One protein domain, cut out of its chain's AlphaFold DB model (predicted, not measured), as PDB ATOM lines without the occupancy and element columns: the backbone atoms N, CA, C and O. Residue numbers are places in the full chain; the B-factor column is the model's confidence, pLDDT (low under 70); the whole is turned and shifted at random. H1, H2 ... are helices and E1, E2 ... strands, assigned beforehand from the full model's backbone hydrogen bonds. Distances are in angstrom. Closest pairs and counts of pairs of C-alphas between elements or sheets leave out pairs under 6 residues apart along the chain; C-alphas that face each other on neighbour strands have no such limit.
ATOM      1  N   VAL A   3      94.488  64.564 126.152       84.94
ATOM      2  CA  VAL A   3      94.790  63.138 126.319       84.94
ATOM      3  C   VAL A   3      96.117  62.865 125.626       84.94
ATOM      4  O   VAL A   3      96.246  63.136 124.438       84.94
ATOM      5  N   ALA A   4      97.116  62.376 126.359       81.94
ATOM      6  CA  ALA A   4      98.448  62.099 125.810       81.94
ATOM      7  C   ALA A   4      98.799  60.609 125.805       81.94
ATOM      8  O   ALA A   4      99.610  60.171 124.996       81.94
ATOM      9  N   THR A   5      98.206  59.837 126.714       81.94
ATOM     10  CA  THR A   5      98.454  58.405 126.853       81.94
ATOM     11  C   THR A   5      97.159  57.686 127.202       81.94
ATOM     12  O   THR A   5      96.251  58.248 127.819       81.94
ATOM     13  N   PHE A   6      97.083  56.423 126.801       82.81
ATOM     14  CA  PHE A   6      96.028  55.505 127.189       82.81
ATOM     15  C   PHE A   6      96.700  54.218 127.663       82.81
ATOM     16  O   PHE A   6      97.620  53.708 127.022       82.81
ATOM     17  N   ARG A   7      96.277  53.714 128.818       84.06
ATOM     18  CA  ARG A   7      96.808  52.489 129.411       84.06
ATOM     19  C   ARG A   7      95.649  51.529 129.626       84.06
ATOM     20  O   ARG A   7      94.644  51.907 130.223       84.06
ATOM     21  N   ASP A   8      95.808  50.300 129.144       79.69
ATOM     22  CA  ASP A   8      94.983  49.169 129.568       79.69
ATOM     23  C   ASP A   8      95.812  48.252 130.490       79.69
ATOM     24  O   ASP A   8      96.590  48.742 131.304       79.69
ATOM     25  N   LYS A   9      95.701  46.927 130.381       82.00
ATOM     26  CA  LYS A   9      96.666  45.995 130.989       82.00
ATOM     27  C   LYS A   9      98.126  46.345 130.650       82.00
ATOM     28  O   LYS A   9      98.998  46.064 131.461       82.00
ATOM     29  N   ASN A  10      98.371  46.948 129.484       86.25
ATOM     30  CA  ASN A  10      99.669  47.450 129.032       86.25
ATOM     31  C   ASN A  10      99.561  48.905 128.542       86.25
ATOM     32  O   ASN A  10      98.472  49.388 128.207       86.25
ATOM     33  N   ASP A  11     100.700  49.590 128.427       88.62
ATOM     34  CA  ASP A  11     100.772  50.883 127.739       88.62
ATOM     35  C   ASP A  11     100.336  50.725 126.278       88.62
ATOM     36  O   ASP A  11     100.732  49.770 125.608       88.62
ATOM     37  N   GLN A  12      99.489  51.633 125.794       89.88
ATOM     38  CA  GLN A  12      99.028  51.638 124.407       89.88
ATOM     39  C   GLN A  12      99.836  52.649 123.590       89.88
ATOM     40  O   GLN A  12     100.171  53.725 124.084       89.88
ATOM     41  N   VAL A  13     100.132  52.311 122.336       88.81
ATOM     42  CA  VAL A  13     100.902  53.158 121.404       88.81
ATOM     43  C   VAL A  13     100.111  53.415 120.121       88.81
ATOM     44  O   VAL A  13      99.144  52.712 119.841       88.81
ATOM     45  N   GLY A  14     100.499  54.424 119.338       85.62
ATOM     46  CA  GLY A  14      99.785  54.798 118.106       85.62
ATOM     47  C   GLY A  14      98.608  55.760 118.301       85.62
ATOM     48  O   GLY A  14      97.936  56.104 117.337       85.62
ATOM     49  N   LEU A  15      98.367  56.227 119.532       90.50
ATOM     50  CA  LEU A  15      97.426  57.311 119.819       90.50
ATOM     51  C   LEU A  15      98.207  58.631 119.927       90.50
ATOM     52  O   LEU A  15      99.042  58.761 120.828       90.50
ATOM     53  N   PRO A  16      97.997  59.609 119.029       87.94
ATOM     54  CA  PRO A  16      98.645  60.907 119.143       87.94
ATOM     55  C   PRO A  16      98.086  61.685 120.346       87.94
ATOM     56  O   PRO A  16      96.933  61.483 120.725       87.94
ATOM     57  N   PRO A  17      98.852  62.626 120.928       88.94
ATOM     58  CA  PRO A  17      98.296  63.553 121.903       88.94
ATOM     59  C   PRO A  17      97.182  64.399 121.277       88.94
ATOM     60  O   PRO A  17      97.419  65.087 120.283       88.94
ATOM     61  N   VAL A  18      95.995  64.385 121.882       90.25
ATOM     62  CA  VAL A  18      94.819  65.140 121.426       90.25
ATOM     63  C   VAL A  18      94.477  66.224 122.444       90.25
ATOM     64  O   VAL A  18      94.472  65.988 123.655       90.25
ATOM     65  N   LYS A  19      94.211  67.438 121.958       91.75
ATOM     66  CA  LYS A  19      93.821  68.604 122.767       91.75
ATOM     67  C   LYS A  19      92.348  68.933 122.536       91.75
ATOM     68  O   LYS A  19      91.773  68.519 121.541       91.75
ATOM     69  N   GLY A  20      91.752  69.682 123.461       93.38
ATOM     70  CA  GLY A  20      90.352  70.102 123.347       93.38
ATOM     71  C   GLY A  20      89.358  68.945 123.449       93.38
ATOM     72  O   GLY A  20      88.249  69.057 122.957       93.38
ATOM     73  N   VAL A  21      89.738  67.815 124.056       94.88
ATOM     74  CA  VAL A  21      88.835  66.665 124.193       94.88
ATOM     75  C   VAL A  21      87.735  67.009 125.201       94.88
ATOM     76  O   VAL A  21      88.048  67.415 126.328       94.88
ATOM     77  N   SER A  22      86.474  66.846 124.800       94.38
ATOM     78  CA  SER A  22      85.293  67.021 125.652       94.38
ATOM     79  C   SER A  22      84.711  65.678 126.089       94.38
ATOM     80  O   SER A  22      84.278  65.529 127.230       94.38
ATOM     81  N   THR A  23      84.711  64.679 125.205       94.88
ATOM     82  CA  THR A  23      84.148  63.349 125.463       94.88
ATOM     83  C   THR A  23      84.974  62.284 124.752       94.88
ATOM     84  O   THR A  23      85.516  62.508 123.671       94.88
ATOM     85  N   ILE A  24      85.093  61.118 125.384       95.56
ATOM     86  CA  ILE A  24      85.787  59.956 124.834       95.56
ATOM     87  C   ILE A  24      84.796  58.803 124.815       95.56
ATOM     88  O   ILE A  24      84.273  58.432 125.867       95.56
ATOM     89  N   TYR A  25      84.572  58.219 123.643       96.56
ATOM     90  CA  TYR A  25      83.804  56.985 123.524       96.56
ATOM     91  C   TYR A  25      84.765  55.827 123.315       96.56
ATOM     92  O   TYR A  25      85.717  55.918 122.537       96.56
ATOM     93  N   VAL A  26      84.517  54.736 124.030       95.19
ATOM     94  CA  VAL A  26      85.331  53.523 123.980       95.19
ATOM     95  C   VAL A  26      84.402  52.358 123.696       95.19
ATOM     96  O   VAL A  26      83.469  52.104 124.457       95.19
ATOM     97  N   TYR A  27      84.662  51.645 122.607       94.81
ATOM     98  CA  TYR A  27      83.806  50.562 122.149       94.81
ATOM     99  C   TYR A  27      84.493  49.215 122.307       94.81
ATOM    100  O   TYR A  27      85.699  49.046 122.087       94.81
ATOM    101  N   PHE A  28      83.668  48.234 122.643       92.56
ATOM    102  CA  PHE A  28      84.051  46.855 122.888       92.56
ATOM    103  C   PHE A  28      83.195  45.950 122.005       92.56
ATOM    104  O   PHE A  28      82.038  46.255 121.719       92.56
ATOM    105  N   ASN A  29      83.734  44.800 121.609       89.44
ATOM    106  CA  ASN A  29      82.944  43.758 120.962       89.44
ATOM    107  C   ASN A  29      82.561  42.704 122.006       89.44
ATOM    108  O   ASN A  29      83.403  41.898 122.412       89.44
ATOM    109  N   SER A  30      81.297  42.688 122.428       82.81
ATOM    110  CA  SER A  30      80.803  41.784 123.478       82.81
ATOM    111  C   SER A  30      80.978  40.296 123.159       82.81
ATOM    112  O   SER A  30      81.025  39.484 124.078       82.81
ATOM    113  N   LYS A  31      81.108  39.924 121.878       81.81
ATOM    114  CA  LYS A  31      81.247  38.526 121.446       81.81
ATOM    115  C   LYS A  31      82.688  38.022 121.512       81.81
ATOM    116  O   LYS A  31      82.910  36.859 121.826       81.81
ATOM    117  N   ASN A  32      83.656  38.891 121.215       71.00
ATOM    118  CA  ASN A  32      85.034  38.478 120.923       71.00
ATOM    119  C   ASN A  32      86.089  39.137 121.821       71.00
ATOM    120  O   ASN A  32      87.249  38.725 121.808       71.00
ATOM    121  N   SER A  33      85.726  40.160 122.599       62.75
ATOM    122  CA  SER A  33      86.677  40.913 123.414       62.75
ATOM    123  C   SER A  33      86.422  40.661 124.901       62.75
ATOM    124  O   SER A  33      85.331  40.903 125.406       62.75
ATOM    125  N   ARG A  34      87.441  40.182 125.629       78.56
ATOM    126  CA  ARG A  34      87.427  40.006 127.099       78.56
ATOM    127  C   ARG A  34      87.452  41.366 127.826       78.56
ATOM    128  O   ARG A  34      88.336  41.601 128.647       78.56
ATOM    129  N   GLY A  35      86.569  42.291 127.446       83.62
ATOM    130  CA  GLY A  35      86.623  43.701 127.845       83.62
ATOM    131  C   GLY A  35      87.804  44.460 127.231       83.62
ATOM    132  O   GLY A  35      88.318  45.394 127.835       83.62
ATOM    133  N   ILE A  36      88.283  44.034 126.057       88.62
ATOM    134  CA  ILE A  36      89.403  44.681 125.361       88.62
ATOM    135  C   ILE A  36      88.826  45.787 124.467       88.62
ATOM    136  O   ILE A  36      88.025  45.462 123.590       88.62
ATOM    137  N   PRO A  37      89.201  47.066 124.659       92.12
ATOM    138  CA  PRO A  37      88.714  48.143 123.807       92.12
ATOM    139  C   PRO A  37      89.268  47.967 122.391       92.12
ATOM    140  O   PRO A  37      90.450  47.648 122.225       92.12
ATOM    141  N   LEU A  38      88.412  48.146 121.385       93.19
ATOM    142  CA  LEU A  38      88.745  47.920 119.972       93.19
ATOM    143  C   LEU A  38      88.673  49.186 119.123       93.19
ATOM    144  O   LEU A  38      89.369  49.284 118.117       93.19
ATOM    145  N   LEU A  39      87.841  50.142 119.520       95.44
ATOM    146  CA  LEU A  39      87.649  51.410 118.834       95.44
ATOM    147  C   LEU A  39      87.537  52.501 119.897       95.44
ATOM    148  O   LEU A  39      86.916  52.291 120.941       95.44
ATOM    149  N   ILE A  40      88.162  53.641 119.644       95.94
ATOM    150  CA  ILE A  40      88.094  54.832 120.485       95.94
ATOM    151  C   ILE A  40      87.813  56.016 119.573       95.94
ATOM    152  O   ILE A  40      88.320  56.073 118.452       95.94
ATOM    153  N   THR A  41      87.028  56.969 120.054       96.69
ATOM    154  CA  THR A  41      86.931  58.282 119.418       96.69
ATOM    155  C   THR A  41      87.027  59.389 120.443       96.69
ATOM    156  O   THR A  41      86.473  59.292 121.544       96.69
ATOM    157  N   TYR A  42      87.774  60.422 120.076       95.25
ATOM    158  CA  TYR A  42      87.853  61.666 120.818       95.25
ATOM    159  C   TYR A  42      86.924  62.665 120.152       95.25
ATOM    160  O   TYR A  42      87.135  63.031 118.999       95.25
ATOM    161  N   GLN A  43      85.915  63.115 120.890       94.12
ATOM    162  CA  GLN A  43      85.134  64.274 120.502       94.12
ATOM    163  C   GLN A  43      85.840  65.515 121.035       94.12
ATOM    164  O   GLN A  43      86.048  65.654 122.246       94.12
ATOM    165  N   GLN A  44      86.253  66.379 120.118       92.31
ATOM    166  CA  GLN A  44      86.964  67.612 120.411       92.31
ATOM    167  C   GLN A  44      86.020  68.818 120.357       92.31
ATOM    168  O   GLN A  44      84.883  68.739 119.874       92.31
ATOM    169  N   ASP A  45      86.501  69.946 120.868       88.50
ATOM    170  CA  ASP A  45      85.864  71.247 120.693       88.50
ATOM    171  C   ASP A  45      85.571  71.502 119.199       88.50
ATOM    172  O   ASP A  45      86.283  71.026 118.317       88.50
ATOM    173  N   PHE A  46      84.490  72.232 118.906       86.06
ATOM    174  CA  PHE A  46      84.010  72.512 117.538       86.06
ATOM    175  C   PHE A  46      83.525  71.294 116.730       86.06
ATOM    176  O   PHE A  46      83.230  71.421 115.545       86.06
ATOM    177  N   GLY A  47      83.346  70.136 117.375       85.06
ATOM    178  CA  GLY A  47      82.691  68.973 116.769       85.06
ATOM    179  C   GLY A  47      83.611  68.076 115.943       85.06
ATOM    180  O   GLY A  47      83.122  67.126 115.329       85.06
ATOM    181  N   GLU A  48      84.921  68.332 115.955       89.19
ATOM    182  CA  GLU A  48      85.918  67.438 115.362       89.19
ATOM    183  C   GLU A  48      85.939  66.084 116.090       89.19
ATOM    184  O   GLU A  48      85.775  66.003 117.313       89.19
ATOM    185  N   LYS A  49      86.115  65.003 115.322       93.81
ATOM    186  CA  LYS A  49      86.124  63.626 115.830       93.81
ATOM    187  C   LYS A  49      87.312  62.871 115.254       93.81
ATOM    188  O   LYS A  49      87.374  62.659 114.043       93.81
ATOM    189  N   SER A  50      88.203  62.397 116.115       94.12
ATOM    190  CA  SER A  50      89.306  61.522 115.709       94.12
ATOM    191  C   SER A  50      89.029  60.096 116.155       94.12
ATOM    192  O   SER A  50      88.898  59.825 117.348       94.12
ATOM    193  N   TRP A  51      88.956  59.188 115.187       96.19
ATOM    194  CA  TRP A  51      88.646  57.780 115.400       96.19
ATOM    195  C   TRP A  51      89.914  56.940 115.311       96.19
ATOM    196  O   TRP A  51      90.659  57.037 114.342       96.19
ATOM    197  N   PHE A  52      90.132  56.071 116.293       95.31
ATOM    198  CA  PHE A  52      91.284  55.182 116.353       95.31
ATOM    199  C   PHE A  52      90.830  53.759 116.595       95.31
ATOM    200  O   PHE A  52      90.059  53.483 117.517       95.31
ATOM    201  N   ARG A  53      91.351  52.834 115.799       94.69
ATOM    202  CA  ARG A  53      91.061  51.413 115.915       94.69
ATOM    203  C   ARG A  53      92.291  50.656 116.384       94.69
ATOM    204  O   ARG A  53      93.411  50.896 115.935       94.69
ATOM    205  N   ARG A  54      92.065  49.722 117.302       92.56
ATOM    206  CA  ARG A  54      93.104  48.856 117.839       92.56
ATOM    207  C   ARG A  54      93.494  47.802 116.825       92.56
ATOM    208  O   ARG A  54      92.652  47.148 116.208       92.56
ATOM    209  N   ASN A  55      94.785  47.551 116.755       88.31
ATOM    210  CA  ASN A  55      95.329  46.465 115.987       88.31
ATOM    211  C   ASN A  55      95.409  45.180 116.814       88.31
ATOM    212  O   ASN A  55      96.377  44.909 117.524       88.31
ATOM    213  N   THR A  56      94.374  44.357 116.726       81.50
ATOM    214  CA  THR A  56      94.263  43.129 117.522       81.50
ATOM    215  C   THR A  56      95.293  42.057 117.172       81.50
ATOM    216  O   THR A  56      95.545  41.192 118.005       81.50
ATOM    217  N   LYS A  57      95.909  42.108 115.982       80.75
ATOM    218  CA  LYS A  57      96.966  41.164 115.587       80.75
ATOM    219  C   LYS A  57      98.330  41.541 116.167       80.75
ATOM    220  O   LYS A  57      99.072  40.652 116.565       80.75
ATOM    221  N   SER A  58      98.654  42.834 116.237       73.06
ATOM    222  CA  SER A  58      99.930  43.318 116.794       73.06
ATOM    223  C   SER A  58      99.854  43.732 118.270       73.06
ATOM    224  O   SER A  58     100.884  44.020 118.874       73.06
ATOM    225  N   GLY A  59      98.662  43.730 118.879       79.12
ATOM    226  CA  GLY A  59      98.470  43.864 120.324       79.12
ATOM    227  C   GLY A  59      98.010  45.253 120.780       79.12
ATOM    228  O   GLY A  59      96.823  45.569 120.730       79.12
ATOM    229  N   ASN A  60      98.921  46.044 121.350       87.19
ATOM    230  CA  ASN A  60      98.668  47.325 122.036       87.19
ATOM    231  C   ASN A  60      98.823  48.566 121.133       87.19
ATOM    232  O   ASN A  60      98.973  49.680 121.638       87.19
ATOM    233  N   THR A  61      98.822  48.378 119.812       90.31
ATOM    234  CA  THR A  61      98.961  49.475 118.845       90.31
ATOM    235  C   THR A  61      97.596  49.933 118.337       90.31
ATOM    236  O   THR A  61      96.666  49.132 118.192       90.31
ATOM    237  N   TRP A  62      97.476  51.228 118.077       93.31
ATOM    238  CA  TRP A  62      96.284  51.879 117.549       93.31
ATOM    239  C   TRP A  62      96.622  52.575 116.240       93.31
ATOM    240  O   TRP A  62      97.759  52.982 116.010       93.31
ATOM    241  N   SER A  63      95.650  52.681 115.350       93.88
ATOM    242  CA  SER A  63      95.814  53.396 114.088       93.88
ATOM    243  C   SER A  63      94.560  54.191 113.799       93.88
ATOM    244  O   SER A  63      93.453  53.774 114.149       93.88
ATOM    245  N   GLU A  64      94.743  55.361 113.208       95.38
ATOM    246  CA  GLU A  64      93.634  56.232 112.859       95.38
ATOM    247  C   GLU A  64      92.731  55.568 111.810       95.38
ATOM    248  O   GLU A  64      93.195  54.862 110.910       95.38
ATOM    249  N   VAL A  65      91.423  55.754 111.959       95.88
ATOM    250  CA  VAL A  65      90.427  55.247 111.019       95.88
ATOM    251  C   VAL A  65      90.393  56.148 109.787       95.88
ATOM    252  O   VAL A  65      90.228  57.362 109.930       95.88
ATOM    253  N   CYS A  66      90.514  55.556 108.595       94.69
ATOM    254  CA  CYS A  66      90.442  56.271 107.319       94.69
ATOM    255  C   CYS A  66      89.151  57.093 107.221       94.69
ATOM    256  O   CYS A  66      88.085  56.605 107.606       94.69
ATOM    257  N   GLN A  67      89.208  58.299 106.646       94.62
ATOM    258  CA  GLN A  67      88.072  59.236 106.625       94.62
ATOM    259  C   GLN A  67      86.745  58.635 106.134       94.62
ATOM    260  O   GLN A  67      85.689  58.914 106.700       94.62
ATOM    261  N   TYR A  68      86.783  57.767 105.122       93.38
ATOM    262  CA  TYR A  68      85.590  57.157 104.534       93.38
ATOM    263  C   TYR A  68      84.991  56.045 105.415       93.38
ATOM    264  O   TYR A  68      83.791  55.774 105.333       93.38
ATOM    265  N   GLU A  69      85.781  55.453 106.315       95.38
ATOM    266  CA  GLU A  69      85.345  54.446 107.292       95.38
ATOM    267  C   GLU A  69      84.928  55.062 108.634       95.38
ATOM    268  O   GLU A  69      84.344  54.366 109.465       95.38
ATOM    269  N   ARG A  70      85.195  56.359 108.863       95.44
ATOM    270  CA  ARG A  70      84.824  57.048 110.109       95.44
ATOM    271  C   ARG A  70      83.290  57.057 110.274       95.44
ATOM    272  O   ARG A  70      82.588  57.482 109.343       95.44
ATOM    273  N   PRO A  71      82.759  56.602 111.425       96.38
ATOM    274  CA  PRO A  71      81.352  56.766 111.777       96.38
ATOM    275  C   PRO A  71      80.955  58.235 111.893       96.38
ATOM    276  O   PRO A  71      81.738  59.074 112.354       96.38
ATOM    277  N   THR A  72      79.725  58.538 111.487       93.88
ATOM    278  CA  THR A  72      79.208  59.915 111.466       93.88
ATOM    279  C   THR A  72      78.928  60.432 112.879       93.88
ATOM    280  O   THR A  72      79.251  61.579 113.212       93.88
ATOM    281  N   ASP A  73      78.386  59.573 113.741       93.94
ATOM    282  CA  ASP A  73      78.037  59.869 115.128       93.94
ATOM    283  C   ASP A  73      78.665  58.824 116.067       93.94
ATOM    284  O   ASP A  73      78.616  57.635 115.776       93.94
ATOM    285  N   PRO A  74      79.297  59.219 117.184       95.12
ATOM    286  CA  PRO A  74      79.813  58.254 118.148       95.12
ATOM    287  C   PRO A  74      78.729  57.532 118.972       95.12
ATOM    288  O   PRO A  74      78.973  56.467 119.538       95.12
ATOM    289  N   SER A  75      77.533  58.091 119.077       94.12
ATOM    290  CA  SER A  75      76.426  57.545 119.865       94.12
ATOM    291  C   SER A  75      75.402  56.759 119.044       94.12
ATOM    292  O   SER A  75      74.572  56.065 119.631       94.12
ATOM    293  N   ASP A  76      75.487  56.822 117.714       93.81
ATOM    294  CA  ASP A  76      74.579  56.152 116.786       93.81
ATOM    295  C   ASP A  76      75.362  55.405 115.697       93.81
ATOM    296  O   ASP A  76      76.297  55.934 115.105       93.81
ATOM    297  N   ASP A  77      74.958  54.166 115.428       95.38
ATOM    298  CA  ASP A  77      75.551  53.294 114.407       95.38
ATOM    299  C   ASP A  77      74.561  53.009 113.268       95.38
ATOM    300  O   ASP A  77      74.547  51.927 112.679       95.38
ATOM    301  N   SER A  78      73.682  53.965 112.964       95.75
ATOM    302  CA  SER A  78      72.737  53.865 111.848       95.75
ATOM    303  C   SER A  78      73.433  53.683 110.488       95.75
ATOM    304  O   SER A  78      72.878  53.032 109.600       95.75
ATOM    305  N   ASP A  79      74.676  54.160 110.345       95.31
ATOM    306  CA  ASP A  79      75.532  53.942 109.170       95.31
ATOM    307  C   ASP A  79      76.277  52.586 109.169       95.31
ATOM    308  O   ASP A  79      76.940  52.246 108.188       95.31
ATOM    309  N   ASN A  80      76.114  51.773 110.222       95.88
ATOM    310  CA  ASN A  80      76.766  50.476 110.459       95.88
ATOM    311  C   ASN A  80      78.308  50.507 110.485       95.88
ATOM    312  O   ASN A  80      78.942  49.441 110.450       95.88
ATOM    313  N   LYS A  81      78.945  51.683 110.536       96.44
ATOM    314  CA  LYS A  81      80.409  51.791 110.497       96.44
ATOM    315  C   LYS A  81      81.057  51.386 111.819       96.44
ATOM    316  O   LYS A  81      82.087  50.709 111.791       96.44
ATOM    317  N   ILE A  82      80.461  51.707 112.972       96.50
ATOM    318  CA  ILE A  82      80.971  51.283 114.290       96.50
ATOM    319  C   ILE A  82      80.959  49.757 114.354       96.50
ATOM    320  O   ILE A  82      81.986  49.134 114.635       96.50
ATOM    321  N   LYS A  83      79.822  49.125 114.043       94.69
ATOM    322  CA  LYS A  83      79.711  47.662 114.030       94.69
ATOM    323  C   LYS A  83      80.649  47.017 113.015       94.69
ATOM    324  O   LYS A  83      81.233  45.986 113.349       94.69
ATOM    325  N   GLY A  84      80.827  47.606 111.831       94.25
ATOM    326  CA  GLY A  84      81.813  47.153 110.847       94.25
ATOM    327  C   GLY A  84      83.223  47.116 111.442       94.25
ATOM    328  O   GLY A  84      83.833  46.049 111.548       94.25
ATOM    329  N   LEU A  85      83.699  48.252 111.957       94.44
ATOM    330  CA  LEU A  85      85.024  48.387 112.575       94.44
ATOM    331  C   LEU A  85      85.239  47.424 113.757       94.44
ATOM    332  O   LEU A  85      86.336  46.887 113.931       94.44
ATOM    333  N   LEU A  86      84.202  47.150 114.553       93.12
ATOM    334  CA  LEU A  86      84.270  46.219 115.689       93.12
ATOM    335  C   LEU A  86      84.324  44.735 115.296       93.12
ATOM    336  O   LEU A  86      84.716  43.901 116.122       93.12
ATOM    337  N   GLN A  87      83.898  44.375 114.085       90.00
ATOM    338  CA  GLN A  87      83.862  42.982 113.620       90.00
ATOM    339  C   GLN A  87      85.162  42.532 112.951       90.00
ATOM    340  O   GLN A  87      85.466  41.338 112.949       90.00
ATOM    341  N   HIS A  88      85.957  43.460 112.423       83.94
ATOM    342  CA  HIS A  88      87.233  43.126 111.804       83.94
ATOM    343  C   HIS A  88      88.266  42.664 112.859       83.94
ATOM    344  O   HIS A  88      88.424  43.269 113.920       83.94
TER     345      HIS A  88
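Overview. This is residues 3 to 88 of the 287 residues of an uncharacterized protein of Theileria equi strain WA (UniProt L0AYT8). With little regular structure, a twisted four-stranded sheet makes the middle; residues 3 to 20 cover one face, short helix H1 the other. The 86 printed residues hold E1, E2, E3, E4, then H1, mixed class, 32 residues in all. The sheet E1 - E2 - E3 - E4 is a meander, each strand antiparallel to the one before. It is compact, radius of gyration of the C-alphas 12.4 A, spans 33 by 30 by 19 A.

Arrangement. Find E1, residues 21 to 28, in a hairpin with E2, residues 37 to 44; N 25 and O 41 are 3.0 A apart. E2 and E3, residues 49 to 54, form a hairpin, with N 52 and O 40 at 2.8 A. E3 and E4, residues 62 to 64, form another, with N 53 and O 63 at 2.8 A. H1, residues 81 to 87, with every O i to N i+4 pair within hydrogen-bond range, is on the sheet over E2; their closest C-alphas, Leu 38 and Leu 86, are 6.4 A apart.

Along the chain. From C-alpha 21 at (88.835, 66.665, 124.193) E1 runs 20.4 A; E2 runs 19.8 A, E3 16.5 A. H1 ends at C-alpha 87, (83.862, 42.982, 113.620).

Size, cuts and confidence. The printed part has no cut; the link E4 to H1 is long, 16 residues. Residue 33 is under pLDDT 70.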